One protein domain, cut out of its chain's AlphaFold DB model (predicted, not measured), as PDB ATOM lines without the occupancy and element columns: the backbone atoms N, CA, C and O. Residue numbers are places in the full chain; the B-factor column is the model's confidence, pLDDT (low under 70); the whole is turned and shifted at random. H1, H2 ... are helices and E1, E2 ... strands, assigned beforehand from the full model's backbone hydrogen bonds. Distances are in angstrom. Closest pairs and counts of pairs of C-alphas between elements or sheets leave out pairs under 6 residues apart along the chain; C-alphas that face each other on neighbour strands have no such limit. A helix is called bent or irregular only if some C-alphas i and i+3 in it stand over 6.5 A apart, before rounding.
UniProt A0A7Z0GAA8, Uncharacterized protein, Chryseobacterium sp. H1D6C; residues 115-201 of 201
ATOM      1  N   SER A 115      13.943   0.365 -35.671       81.12
ATOM      2  CA  SER A 115      13.751   0.429 -34.221       81.12
ATOM      3  C   SER A 115      14.861  -0.314 -33.492       81.12
ATOM      4  O   SER A 115      15.520  -1.167 -34.074       81.12
ATOM      5  N   LYS A 116      15.065  -0.011 -32.210       81.44
ATOM      6  CA  LYS A 116      15.997  -0.736 -31.342       81.44
ATOM      7  C   LYS A 116      15.203  -1.624 -30.383       81.44
ATOM      8  O   LYS A 116      14.223  -1.150 -29.808       81.44
ATOM      9  N   ASP A 117      15.609  -2.880 -30.246       78.88
ATOM     10  CA  ASP A 117      15.055  -3.862 -29.309       78.88
ATOM     11  C   ASP A 117      16.215  -4.521 -28.553       78.88
ATOM     12  O   ASP A 117      17.003  -5.272 -29.133       78.88
ATOM     13  N   GLY A 118      16.388  -4.147 -27.282       81.12
ATOM     14  CA  GLY A 118      17.608  -4.450 -26.529       81.12
ATOM     15  C   GLY A 118      18.850  -3.915 -27.247       81.12
ATOM     16  O   GLY A 118      18.905  -2.739 -27.609       81.12
ATOM     17  N   ASP A 119      19.822  -4.789 -27.502       80.25
ATOM     18  CA  ASP A 119      21.058  -4.461 -28.229       80.25
ATOM     19  C   ASP A 119      20.943  -4.622 -29.750       80.25
ATOM     20  O   ASP A 119      21.878  -4.307 -30.488       80.25
ATOM     21  N   HIS A 120      19.793  -5.078 -30.249       80.38
ATOM     22  CA  HIS A 120      19.593  -5.330 -31.669       80.38
ATOM     23  C   HIS A 120      18.855  -4.179 -32.352       80.38
ATOM     24  O   HIS A 120      17.857  -3.651 -31.856       80.38
ATOM     25  N   PHE A 121      19.305  -3.826 -33.555       83.81
ATOM     26  CA  PHE A 121      18.529  -2.977 -34.451       83.81
ATOM     27  C   PHE A 121      17.578  -3.844 -35.280       83.81
ATOM     28  O   PHE A 121      17.993  -4.772 -35.973       83.81
ATOM     29  N   LEU A 122      16.289  -3.532 -35.217       85.00
ATOM     30  CA  LEU A 122      15.234  -4.145 -36.007       85.00
ATOM     31  C   LEU A 122      14.956  -3.283 -37.240       85.00
ATOM     32  O   LEU A 122      14.640  -2.101 -37.098       85.00
ATOM     33  N   LYS A 123      14.997  -3.881 -38.433       84.75
ATOM     34  CA  LYS A 123      14.639  -3.215 -39.693       84.75
ATOM     35  C   LYS A 123      13.416  -3.874 -40.326       84.75
ATOM     36  O   LYS A 123      13.434  -5.062 -40.644       84.75
ATOM     37  N   ARG A 124      12.352  -3.105 -40.546       85.19
ATOM     38  CA  ARG A 124      11.174  -3.551 -41.289       85.19
ATOM     39  C   ARG A 124      11.540  -3.690 -42.762       85.19
ATOM     40  O   ARG A 124      12.049  -2.756 -43.372       85.19
ATOM     41  N   ILE A 125      11.241  -4.842 -43.342       82.19
ATOM     42  CA  ILE A 125      11.353  -5.065 -44.779       82.19
ATOM     43  C   ILE A 125      10.140  -4.420 -45.448       82.19
ATOM     44  O   ILE A 125       8.992  -4.744 -45.125       82.19
ATOM     45  N   VAL A 126      10.404  -3.515 -46.389       78.44
ATOM     46  CA  VAL A 126       9.395  -2.848 -47.213       78.44
ATOM     47  C   VAL A 126       9.774  -3.048 -48.685       78.44
ATOM     48  O   VAL A 126      10.945  -2.952 -49.053       78.44
ATOM     49  N   LYS A 127       8.801  -3.441 -49.516       71.94
ATOM     50  CA  LYS A 127       9.006  -3.825 -50.924       71.94
ATOM     51  C   LYS A 127       8.541  -2.735 -51.882       71.94
ATOM     52  O   LYS A 127       7.503  -2.843 -52.523       71.94
ATOM     53  N   ASN A 128       9.334  -1.686 -51.958       68.19
ATOM     54  CA  ASN A 128       9.071  -0.483 -52.756       68.19
ATOM     55  C   ASN A 128      10.332   0.012 -53.491       68.19
ATOM     56  O   ASN A 128      10.252   0.954 -54.272       68.19
ATOM     57  N   PHE A 129      11.474  -0.649 -53.263       60.88
ATOM     58  CA  PHE A 129      12.720  -0.478 -54.005       60.88
ATOM     59  C   PHE A 129      13.093  -1.766 -54.729       60.88
ATOM     60  O   PHE A 129      12.934  -2.865 -54.196       60.88
ATOM     61  N   VAL A 130      13.674  -1.613 -55.920       51.38
ATOM     62  CA  VAL A 130      14.190  -2.726 -56.736       51.38
ATOM     63  C   VAL A 130      15.397  -3.407 -56.071       51.38
ATOM     64  O   VAL A 130      15.577  -4.613 -56.209       51.38
ATOM     65  N   ALA A 131      16.197  -2.665 -55.294       51.47
ATOM     66  CA  ALA A 131      17.367  -3.178 -54.586       51.47
ATOM     67  C   ALA A 131      17.243  -2.924 -53.075       51.47
ATOM     68  O   ALA A 131      17.490  -1.817 -52.596       51.47
ATOM     69  N   ILE A 132      16.871  -3.947 -52.301       57.94
ATOM     70  CA  ILE A 132      16.836  -3.839 -50.836       57.94
ATOM     71  C   ILE A 132      18.276  -3.919 -50.306       57.94
ATOM     72  O   ILE A 132      18.908  -4.973 -50.369       57.94
ATOM     73  N   LYS A 133      18.801  -2.821 -49.744       57.91
ATOM     74  CA  LYS A 133      20.067  -2.844 -48.988       57.91
ATOM     75  C   LYS A 133      19.824  -3.433 -47.595       57.91
ATOM     76  O   LYS A 133      19.196  -2.805 -46.732       57.91
ATOM     77  N   LEU A 134      20.310  -4.653 -47.393       62.34
ATOM     78  CA  LEU A 134      20.194  -5.405 -46.146       62.34
ATOM     79  C   LEU A 134      21.550  -5.427 -45.454       62.34
ATOM     80  O   LEU A 134      22.511  -5.999 -45.959       62.34
ATOM     81  N   TYR A 135      21.621  -4.780 -44.297       61.44
ATOM     82  CA  TYR A 135      22.825  -4.746 -43.478       61.44
ATOM     83  C   TYR A 135      22.798  -5.918 -42.496       61.44
ATOM     84  O   TYR A 135      21.788  -6.131 -41.823       61.44
ATOM     85  N   SER A 136      23.908  -6.647 -42.382       61.31
ATOM     86  CA  SER A 136      24.036  -7.843 -41.534       61.31
ATOM     87  C   SER A 136      23.809  -7.581 -40.041       61.31
ATOM     88  O   SER A 136      23.377  -8.482 -39.333       61.31
ATOM     89  N   ALA A 137      24.053  -6.356 -39.567       68.50
ATOM     90  CA  ALA A 137      23.867  -5.966 -38.166       68.50
ATOM     91  C   ALA A 137      22.392  -5.804 -37.739       68.50
ATOM     92  O   ALA A 137      22.118  -5.635 -36.553       68.50
ATOM     93  N   HIS A 138      21.445  -5.831 -38.685       77.19
ATOM     94  CA  HIS A 138      20.024  -5.647 -38.397       77.19
ATOM     95  C   HIS A 138      19.272  -6.974 -38.431       77.19
ATOM     96  O   HIS A 138      19.407  -7.755 -39.377       77.19
ATOM     97  N   ILE A 139      18.385  -7.174 -37.460       83.12
ATOM     98  CA  ILE A 139      17.352  -8.203 -37.549       83.12
ATOM     99  C   ILE A 139      16.261  -7.659 -38.470       83.12
ATOM    100  O   ILE A 139      15.554  -6.702 -38.141       83.12
ATOM    101  N   ASN A 140      16.134  -8.260 -39.648       86.31
ATOM    102  CA  ASN A 140      15.138  -7.846 -40.626       86.31
ATOM    103  C   ASN A 140      13.801  -8.529 -40.323       86.31
ATOM    104  O   ASN A 140      13.775  -9.719 -40.010       86.31
ATOM    105  N   TYR A 141      12.686  -7.808 -40.419       87.62
ATOM    106  CA  TYR A 141      11.371  -8.381 -40.133       87.62
ATOM    107  C   TYR A 141      10.283  -7.938 -41.108       87.62
ATOM    108  O   TYR A 141      10.296  -6.823 -41.626       87.62
ATOM    109  N   VAL A 142       9.290  -8.801 -41.318       86.88
ATOM    110  CA  VAL A 142       8.059  -8.478 -42.048       86.88
ATOM    111  C   VAL A 142       6.926  -8.299 -41.043       86.88
ATOM    112  O   VAL A 142       6.617  -9.211 -40.276       86.88
ATOM    113  N   GLN A 143       6.294  -7.124 -41.045       86.81
ATOM    114  CA  GLN A 143       5.093  -6.853 -40.252       86.81
ATOM    115  C   GLN A 143       3.842  -7.263 -41.030       86.81
ATOM    116  O   GLN A 143       3.596  -6.744 -42.120       86.81
ATOM    117  N   MET A 144       3.014  -8.109 -40.423       82.88
ATOM    118  CA  MET A 144       1.695  -8.499 -40.924       82.88
ATOM    119  C   MET A 144       0.603  -8.113 -39.922       82.88
ATOM    120  O   MET A 144       0.897  -7.745 -38.784       82.88
ATOM    121  N   LYS A 145      -0.672  -8.205 -40.328       82.50
ATOM    122  CA  LYS A 145      -1.789  -8.047 -39.382       82.50
ATOM    123  C   LYS A 145      -1.785  -9.160 -38.333       82.50
ATOM    124  O   LYS A 145      -2.043  -8.880 -37.173       82.50
ATOM    125  N   SER A 146      -1.462 -10.392 -38.728       84.75
ATOM    126  CA  SER A 146      -1.433 -11.562 -37.841       84.75
ATOM    127  C   SER A 146      -0.237 -11.592 -36.884       84.75
ATOM    128  O   SER A 146      -0.258 -12.351 -35.924       84.75
ATOM    129  N   GLY A 147       0.822 -10.818 -37.132       88.69
ATOM    130  CA  GLY A 147       2.052 -10.905 -36.348       88.69
ATOM    131  C   GLY A 147       3.279 -10.401 -37.099       88.69
ATOM    132  O   GLY A 147       3.169  -9.645 -38.069       88.69
ATOM    133  N   ARG A 148       4.463 -10.816 -36.652       89.81
ATOM    134  CA  ARG A 148       5.759 -10.431 -37.230       89.81
ATOM    135  C   ARG A 148       6.588 -11.660 -37.571       89.81
ATOM    136  O   ARG A 148       6.712 -12.561 -36.749       89.81
ATOM    137  N   TYR A 149       7.210 -11.652 -38.745       89.62
ATOM    138  CA  TYR A 149       8.205 -12.650 -39.142       89.62
ATOM    139  C   TYR A 149       9.595 -12.036 -39.022       89.62
ATOM    140  O   TYR A 149       9.947 -11.150 -39.798       89.62
ATOM    141  N   TYR A 150      10.378 -12.496 -38.054       88.69
ATOM    142  CA  TYR A 150      11.766 -12.103 -37.842       88.69
ATOM    143  C   TYR A 150      12.672 -13.027 -38.645       88.69
ATOM    144  O   TYR A 150      12.707 -14.238 -38.411       88.69
ATOM    145  N   CYS A 151      13.387 -12.455 -39.600       85.31
ATOM    146  CA  CYS A 151      14.207 -13.189 -40.544       85.31
ATOM    147  C   CYS A 151      15.657 -13.219 -40.053       85.31
ATOM    148  O   CYS A 151      16.336 -12.191 -40.043       85.31
ATOM    149  N   ASN A 152      16.118 -14.403 -39.658       79.38
ATOM    150  CA  ASN A 152      17.487 -14.662 -39.229       79.38
ATOM    151  C   ASN A 152      18.207 -15.546 -40.248       79.38
ATOM    152  O   ASN A 152      17.596 -16.110 -41.149       79.38
ATOM    153  N   TYR A 153      19.513 -15.716 -40.081       74.19
ATOM    154  CA  TYR A 153      20.261 -16.670 -40.888       74.19
ATOM    155  C   TYR A 153      19.709 -18.096 -40.687       74.19
ATOM    156  O   TYR A 153      19.686 -18.592 -39.561       74.19
ATOM    157  N   ASN A 154      19.265 -18.745 -41.767       78.50
ATOM    158  CA  ASN A 154      18.735 -20.120 -41.803       78.50
ATOM    159  C   ASN A 154      17.411 -20.406 -41.059       78.50
ATOM    160  O   ASN A 154      16.990 -21.567 -40.968       78.50
ATOM    161  N   TYR A 155      16.735 -19.399 -40.503       82.75
ATOM    162  CA  TYR A 155      15.412 -19.597 -39.910       82.75
ATOM    163  C   TYR A 155      14.609 -18.301 -39.815       82.75
ATOM    164  O   TYR A 155      15.144 -17.195 -39.744       82.75
ATOM    165  N   ILE A 156      13.292 -18.457 -39.747       86.81
ATOM    166  CA  ILE A 156      12.340 -17.379 -39.492       86.81
ATOM    167  C   ILE A 156      11.638 -17.660 -38.170       86.81
ATOM    168  O   ILE A 156      11.219 -18.788 -37.909       86.81
ATOM    169  N   ILE A 157      11.506 -16.640 -37.327       90.12
ATOM    170  CA  ILE A 157      10.644 -16.696 -36.145       90.12
ATOM    171  C   ILE A 157       9.381 -15.914 -36.469       90.12
ATOM    172  O   ILE A 157       9.434 -14.699 -36.639       90.12
ATOM    173  N   TYR A 158       8.248 -16.599 -36.539       90.81
ATOM    174  CA  TYR A 158       6.949 -15.943 -36.516       90.81
ATOM    175  C   TYR A 158       6.535 -15.708 -35.063       90.81
ATOM    176  O   TYR A 158       6.594 -16.637 -34.258       90.81
ATOM    177  N   LYS A 159       6.137 -14.479 -34.729       91.94
ATOM    178  CA  LYS A 159       5.474 -14.136 -33.467       91.94
ATOM    179  C   LYS A 159       4.076 -13.616 -33.770       91.94
ATOM    180  O   LYS A 159       3.950 -12.653 -34.534       91.94
ATOM    181  N   ASP A 160       3.056 -14.237 -33.194       90.38
ATOM    182  CA  ASP A 160       1.677 -13.761 -33.308       90.38
ATOM    183  C   ASP A 160       1.419 -12.529 -32.412       90.38
ATOM    184  O   ASP A 160       2.321 -12.009 -31.750       90.38
ATOM    185  N   GLN A 161       0.179 -12.035 -32.401       87.75
ATOM    186  CA  GLN A 161      -0.222 -10.898 -31.561       87.75
ATOM    187  C   GLN A 161      -0.191 -11.198 -30.052       87.75
ATOM    188  O   GLN A 161      -0.061 -10.273 -29.253       87.75
ATOM    189  N   ASN A 162      -0.270 -12.473 -29.668       90.44
ATOM    190  CA  ASN A 162      -0.228 -12.945 -28.285       90.44
ATOM    191  C   ASN A 162       1.203 -13.300 -27.836       90.44
ATOM    192  O   ASN A 162       1.391 -13.844 -26.751       90.44
ATOM    193  N   ASN A 163       2.216 -12.987 -28.656       86.56
ATOM    194  CA  ASN A 163       3.621 -13.367 -28.484       86.56
ATOM    195  C   ASN A 163       3.908 -14.878 -28.541       86.56
ATOM    196  O   ASN A 163       5.026 -15.293 -28.214       86.56
ATOM    197  N   THR A 164       2.971 -15.697 -29.020       91.38
ATOM    198  CA  THR A 164       3.235 -17.104 -29.343       91.38
ATOM    199  C   THR A 164       4.231 -17.166 -30.491       91.38
ATOM    200  O   THR A 164       4.093 -16.450 -31.486       91.38
ATOM    201  N   GLN A 165       5.242 -18.025 -30.364       93.62
ATOM    202  CA  GLN A 165       6.329 -18.101 -31.333       93.62
ATOM    203  C   GLN A 165       6.316 -19.422 -32.089       93.62
ATOM    204  O   GLN A 165       6.149 -20.490 -31.503       93.62
ATOM    205  N   LYS A 166       6.576 -19.350 -33.392       91.38
ATOM    206  CA  LYS A 166       6.803 -20.509 -34.251       91.38
ATOM    207  C   LYS A 166       8.117 -20.327 -34.993       91.38
ATOM    208  O   LYS A 166       8.301 -19.348 -35.717       91.38
ATOM    209  N   LYS A 167       9.033 -21.279 -34.820       90.56
ATOM    210  CA  LYS A 167      10.301 -21.310 -35.551       90.56
ATOM    211  C   LYS A 167      10.132 -22.104 -36.838       90.56
ATOM    212  O   LYS A 167       9.624 -23.221 -36.835       90.56
ATOM    213  N   ILE A 168      10.564 -21.509 -37.935       85.56
ATOM    214  CA  ILE A 168      10.451 -22.051 -39.279       85.56
ATOM    215  C   ILE A 168      11.873 -22.193 -39.816       85.56
ATOM    216  O   ILE A 168      12.585 -21.202 -39.969       85.56
ATOM    217  N   HIS A 169      12.298 -23.426 -40.072       82.19
ATOM    218  CA  HIS A 169      13.634 -23.720 -40.583       82.19
ATOM    219  C   HIS A 169      13.647 -23.650 -42.110       82.19
ATOM    220  O   HIS A 169      12.934 -24.402 -42.770       82.19
ATOM    221  N   ILE A 170      14.452 -22.741 -42.660       74.19
ATOM    222  CA  ILE A 170      14.632 -22.536 -44.102       74.19
ATOM    223  C   ILE A 170      16.068 -22.092 -44.309       74.19
ATOM    224  O   ILE A 170      16.479 -21.089 -43.733       74.19
ATOM    225  N   ALA A 171      16.809 -22.771 -45.174       70.81
ATOM    226  CA  ALA A 171      18.102 -22.273 -45.618       70.81
ATOM    227  C   ALA A 171      17.888 -21.050 -46.527       70.81
ATOM    228  O   ALA A 171      17.521 -21.196 -47.688       70.81
ATOM    229  N   PHE A 172      18.070 -19.842 -45.990       72.06
ATOM    230  CA  PHE A 172      18.096 -18.612 -46.776       72.06
ATOM    231  C   PHE A 172      19.180 -17.674 -46.238       72.06
ATOM    232  O   PHE A 172      19.411 -17.575 -45.027       72.06
ATOM    233  N   HIS A 173      19.848 -16.979 -47.152       70.12
ATOM    234  CA  HIS A 173      20.803 -15.920 -46.861       70.12
ATOM    235  C   HIS A 173      20.109 -14.555 -46.874       70.12
ATOM    236  O   HIS A 173      19.045 -14.380 -47.462       70.12
ATOM    237  N   SER A 174      20.749 -13.534 -46.300       66.62
ATOM    238  CA  SER A 174      20.228 -12.159 -46.328       66.62
ATOM    239  C   SER A 174      19.879 -11.682 -47.745       66.62
ATOM    240  O   SER A 174      18.850 -11.045 -47.927       66.62
ATOM    241  N   LYS A 175      20.662 -12.050 -48.766       71.00
ATOM    242  CA  LYS A 175      20.375 -11.740 -50.181       71.00
ATOM    243  C   LYS A 175      19.017 -12.270 -50.669       71.00
ATOM    244  O   LYS A 175      18.369 -11.627 -51.496       71.00
ATOM    245  N   ASP A 176      18.555 -13.388 -50.116       74.88
ATOM    246  CA  ASP A 176      17.315 -14.054 -50.518       74.88
ATOM    247  C   ASP A 176      16.079 -13.354 -49.932       74.88
ATOM    248  O   ASP A 176      14.961 -13.581 -50.389       74.88
ATOM    249  N   LEU A 177      16.256 -12.428 -48.979       74.94
ATOM    250  CA  LEU A 177      15.160 -11.614 -48.441       74.94
ATOM    251  C   LEU A 177      14.509 -10.713 -49.500       74.94
ATOM    252  O   LEU A 177      13.345 -10.334 -49.368       74.94
ATOM    253  N   SER A 178      15.233 -10.403 -50.579       73.19
ATOM    254  CA  SER A 178      14.672  -9.728 -51.757       73.19
ATOM    255  C   SER A 178      13.536 -10.534 -52.412       73.19
ATOM    256  O   SER A 178      12.620  -9.952 -53.000       73.19
ATOM    257  N   ASN A 179      13.498 -11.854 -52.210       75.69
ATOM    258  CA  ASN A 179      12.479 -12.760 -52.740       75.69
ATOM    259  C   ASN A 179      11.244 -12.914 -51.832       75.69
ATOM    260  O   ASN A 179      10.313 -13.632 -52.194       75.69
ATOM    261  N   LEU A 180      11.181 -12.221 -50.686       79.69
ATOM    262  CA  LEU A 180      10.038 -12.283 -49.762       79.69
ATOM    263  C   LEU A 180       8.831 -11.505 -50.276       79.69
ATOM    264  O   LEU A 180       8.901 -10.291 -50.371       79.69
ATOM    265  N   SER A 181       7.689 -12.117 -50.535       76.50
ATOM    266  CA  SER A 181       6.436 -11.369 -50.735       76.50
ATOM    267  C   SER A 181       5.452 -11.680 -49.623       76.50
ATOM    268  O   SER A 181       5.413 -12.794 -49.123       76.50
ATOM    269  N   ALA A 182       4.648 -10.702 -49.223       75.69
ATOM    270  CA  ALA A 182       3.681 -10.865 -48.147       75.69
ATOM    271  C   ALA A 182       2.265 -10.630 -48.681       75.69
ATOM    272  O   ALA A 182       2.002  -9.616 -49.326       75.69
ATOM    273  N   GLY A 183       1.372 -11.585 -48.424       69.50
ATOM    274  CA  GLY A 183      -0.064 -11.448 -48.665       69.50
ATOM    275  C   GLY A 183      -0.778 -10.788 -47.486       69.50
ATOM    276  O   GLY A 183      -0.185 -10.060 -46.701       69.50
ATOM    277  N   SER A 184      -2.071 -11.055 -47.311       67.12
ATOM    278  CA  SER A 184      -2.807 -10.578 -46.129       67.12
ATOM    279  C   SER A 184      -2.525 -11.408 -44.868       67.12
ATOM    280  O   SER A 184      -2.548 -10.866 -43.763       67.12
ATOM    281  N   LYS A 185      -2.258 -12.711 -45.036       69.06
ATOM    282  CA  LYS A 185      -2.082 -13.691 -43.947       69.06
ATOM    283  C   LYS A 185      -0.877 -14.620 -44.110       69.06
ATOM    284  O   LYS A 185      -0.630 -15.427 -43.226       69.06
ATOM    285  N   THR A 186      -0.175 -14.555 -45.236       77.81
ATOM    286  CA  THR A 186       0.836 -15.550 -45.611       77.81
ATOM    287  C   THR A 186       2.089 -14.838 -46.083       77.81
ATOM    288  O   THR A 186       2.002 -13.909 -46.894       77.81
ATOM    289  N   LEU A 187       3.239 -15.286 -45.586       82.12
ATOM    290  CA  LEU A 187       4.540 -14.905 -46.117       82.12
ATOM    291  C   LEU A 187       4.959 -15.933 -47.175       82.12
ATOM    292  O   LEU A 187       4.916 -17.141 -46.942       82.12
ATOM    293  N   PHE A 188       5.366 -15.434 -48.333       81.38
ATOM    294  CA  PHE A 188       5.844 -16.212 -49.464       81.38
ATOM    295  C   PHE A 188       7.333 -15.962 -49.644       81.38
ATOM    296  O   PHE A 188       7.782 -14.812 -49.619       81.38
ATOM    297  N   ILE A 189       8.083 -17.035 -49.864       76.81
ATOM    298  CA  ILE A 189       9.510 -16.970 -50.168       76.81
ATOM    299  C   ILE A 189       9.732 -17.778 -51.432       76.81
ATOM    300  O   ILE A 189       9.485 -18.986 -51.447       76.81
ATOM    301  N   ASN A 190      10.183 -17.109 -52.488       73.31
ATOM    302  CA  ASN A 190      10.601 -17.814 -53.691       73.31
ATOM    303  C   ASN A 190      12.004 -18.364 -53.445       73.31
ATOM    304  O   ASN A 190      12.931 -17.585 -53.222       73.31
ATOM    305  N   ASP A 191      12.151 -19.687 -53.486       67.94
ATOM    306  CA  ASP A 191      13.462 -20.332 -53.491       67.94
ATOM    307  C   ASP A 191      14.087 -20.143 -54.887       67.94
ATOM    308  O   ASP A 191      13.590 -20.722 -55.863       67.94
ATOM    309  N   PRO A 192      15.158 -19.337 -55.020       56.56
ATOM    310  CA  PRO A 192      15.777 -19.085 -56.316       56.56
ATOM    311  C   PRO A 192      16.504 -20.320 -56.869       56.56
ATOM    312  O   PRO A 192      16.720 -20.397 -58.079       56.56
ATOM    313  N   VAL A 193      16.868 -21.287 -56.017       62.06
ATOM    314  CA  VAL A 193      17.602 -22.505 -56.394       62.06
ATOM    315  C   VAL A 193      16.636 -23.591 -56.854       62.06
ATOM    316  O   VAL A 193      16.833 -24.181 -57.915       62.06
ATOM    317  N   GLN A 194      15.568 -23.845 -56.094       64.69
ATOM    318  CA  GLN A 194      14.617 -24.916 -56.419       64.69
ATOM    319  C   GLN A 194      13.451 -24.467 -57.310       64.69
ATOM    320  O   GLN A 194      12.671 -25.318 -57.742       64.69
ATOM    321  N   LYS A 195      13.293 -23.156 -57.570       60.34
ATOM    322  CA  LYS A 195      12.112 -22.562 -58.235       60.34
ATOM    323  C   LYS A 195      10.783 -23.002 -57.595       60.34
ATOM    324  O   LYS A 195       9.766 -23.123 -58.277       60.34
ATOM    325  N   LYS A 196      10.790 -23.274 -56.289       59.84
ATOM    326  CA  LYS A 196       9.607 -23.656 -55.509       59.84
ATOM    327  C   LYS A 196       9.208 -22.506 -54.594       59.84
ATOM    328  O   LYS A 196      10.057 -21.825 -54.024       59.84
ATOM    329  N   ASN A 197       7.903 -22.316 -54.438       56.44
ATOM    330  CA  ASN A 197       7.361 -21.374 -53.469       56.44
ATOM    331  C   ASN A 197       7.295 -22.070 -52.113       56.44
ATOM    332  O   ASN A 197       6.661 -23.121 -51.988       56.44
ATOM    333  N   ALA A 198       7.935 -21.490 -51.104       62.31
ATOM    334  CA  ALA A 198       7.761 -21.921 -49.727       62.31
ATOM    335  C   ALA A 198       6.726 -21.013 -49.038       62.31
ATOM    336  O   ALA A 198       6.787 -19.783 -49.150       62.31
ATOM    337  N   TYR A 199       5.751 -21.636 -48.370       63.72
ATOM    338  CA  TYR A 199       4.575 -20.978 -47.796       63.72
ATOM    339  C   TYR A 199       4.632 -21.006 -46.272       63.72
ATOM    340  O   TYR A 199       4.792 -22.075 -45.677       63.72
ATOM    341  N   PHE A 200       4.435 -19.847 -45.643       65.69
ATOM    342  CA  PHE A 200       4.463 -19.726 -44.188       65.69
ATOM    343  C   PHE A 200       3.187 -19.072 -43.668       65.69
ATOM    344  O   PHE A 200       2.822 -17.973 -44.092       65.69
ATOM    345  N   ILE A 201       2.521 -19.798 -42.764       54.59
ATOM    346  CA  ILE A 201       1.384 -19.355 -41.946       54.59
ATOM    347  C   ILE A 201       1.943 -18.817 -40.641       54.59
ATOM    348  O   ILE A 201       2.685 -19.586 -39.978       54.59
TER     349      ILE A 201
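AT A GLANCE: This is residues 115 to 201 of the 201 residues of an uncharacterized protein of Chryseobacterium sp. H1D6C (UniProt A0A7Z0GAA8). Picture a strongly twisted, curving wall of six strands, E1 to E6, with a small three-stranded sheet, E7 to E9, over one face of its E3 to E6 part; the two sheets are only partly face to face and loosely joined, and the short helix H1 sits at one end of the gap, grazing both. The hairpin E1 and E2 extends the wall away from the small sheet, and residues 125 to 137 make a long loop between E2 and E3. The printed part has 87 residues, with one named helix and nine named strands in the order E1 E2 E3 E4 E5 E6 H1 E7 E8 E9, and its class is mostly strand. The large sheet, in the order E1 E2 E3 E4 E5 E6, is mixed, and the small one, in the order E7 E8 E9, is antiparallel. The whole is compact, with a radius of gyration of the C-alphas of 12.5 A, and spans 36 by 26 by 24 A.

HOW THE PARTS SIT: Begin at E1, residues 115 to 117, an edge strand that forms a hairpin with E2, residues 120 to 124; N 115 and O 122 are 2.9 A apart, within hydrogen-bond range. E2 is the parallel neighbour of E3, residues 138 to 143, at 39 degrees, with N 139 and O 121 2.9 A apart. From E3 a meander begins, each strand the antiparallel neighbour of the one before: E4, residues 147 to 152, E5, residues 155 to 160, and E6, residues 165 to 169, the other edge strand. Look for N 149 and O 142 at 2.9 A between E3 and E4, N 150 and O 157 at 2.8 A between E4 and E5, and N 158 and O 166 at 2.9 A between E5 and E6. Next comes H1, residues 174 to 179, which only grazes this sheet, with its residues 174 to 177. In H1, 0 of 2 O i to N i+4 pairs are within hydrogen-bond range, and 3 of 3 O i to N i+3 pairs are. A second meander follows: E7, residues 180 to 182, E8, residues 187 to 190, and E9, residues 197 to 200. N 181 and O 188 are 2.8 A apart between E7 and E8, and N 198 and O 189 are 3.0 A apart between E8 and E9. H1 only grazes this second sheet too, with its residues 176 to 179; the closest C-alphas of H1 and E8 are those of Asn 179 and Asn 190, 5.5 A apart. Between the sheets, the closest C-alphas of E3 and E7 are those of Val 142 and Ala 182, 7.9 A apart. E6 and E9 are only just apart, 8.1 A at the closest.

IN THESE COORDINATES: Find C-alpha 115 at (13.751, 0.429, -34.221), where E1 begins its 6.7 A. E2 then runs 12.9 A, E3 15.1 A, E4 16.1 A, E5 16.3 A and E6 13.1 A. H1 begins at C-alpha 174, at (20.228, -12.159, -46.328), and covers 10.1 A; it is neither bent nor irregular, but only just, with C-alphas 175 and 178 6.2 A apart. E7 covers 6.7 A, E8 10.1 A and E9 9.9 A, ending at C-alpha 200, at (4.463, -19.726, -44.188).

THE WHOLE: The two C-alphas farthest apart are those of Gly 118 and Lys 195, 36.9 A. The printed part has no cut, and it ends at residue 201, the chain's last residue. The link from E2 to E3, 13 residues, is long. The mean pLDDT of the printed part is 76.4; look for values under 70 at residues 128 to 137, residue 174, residues 183 to 185 and residues 191 to 201.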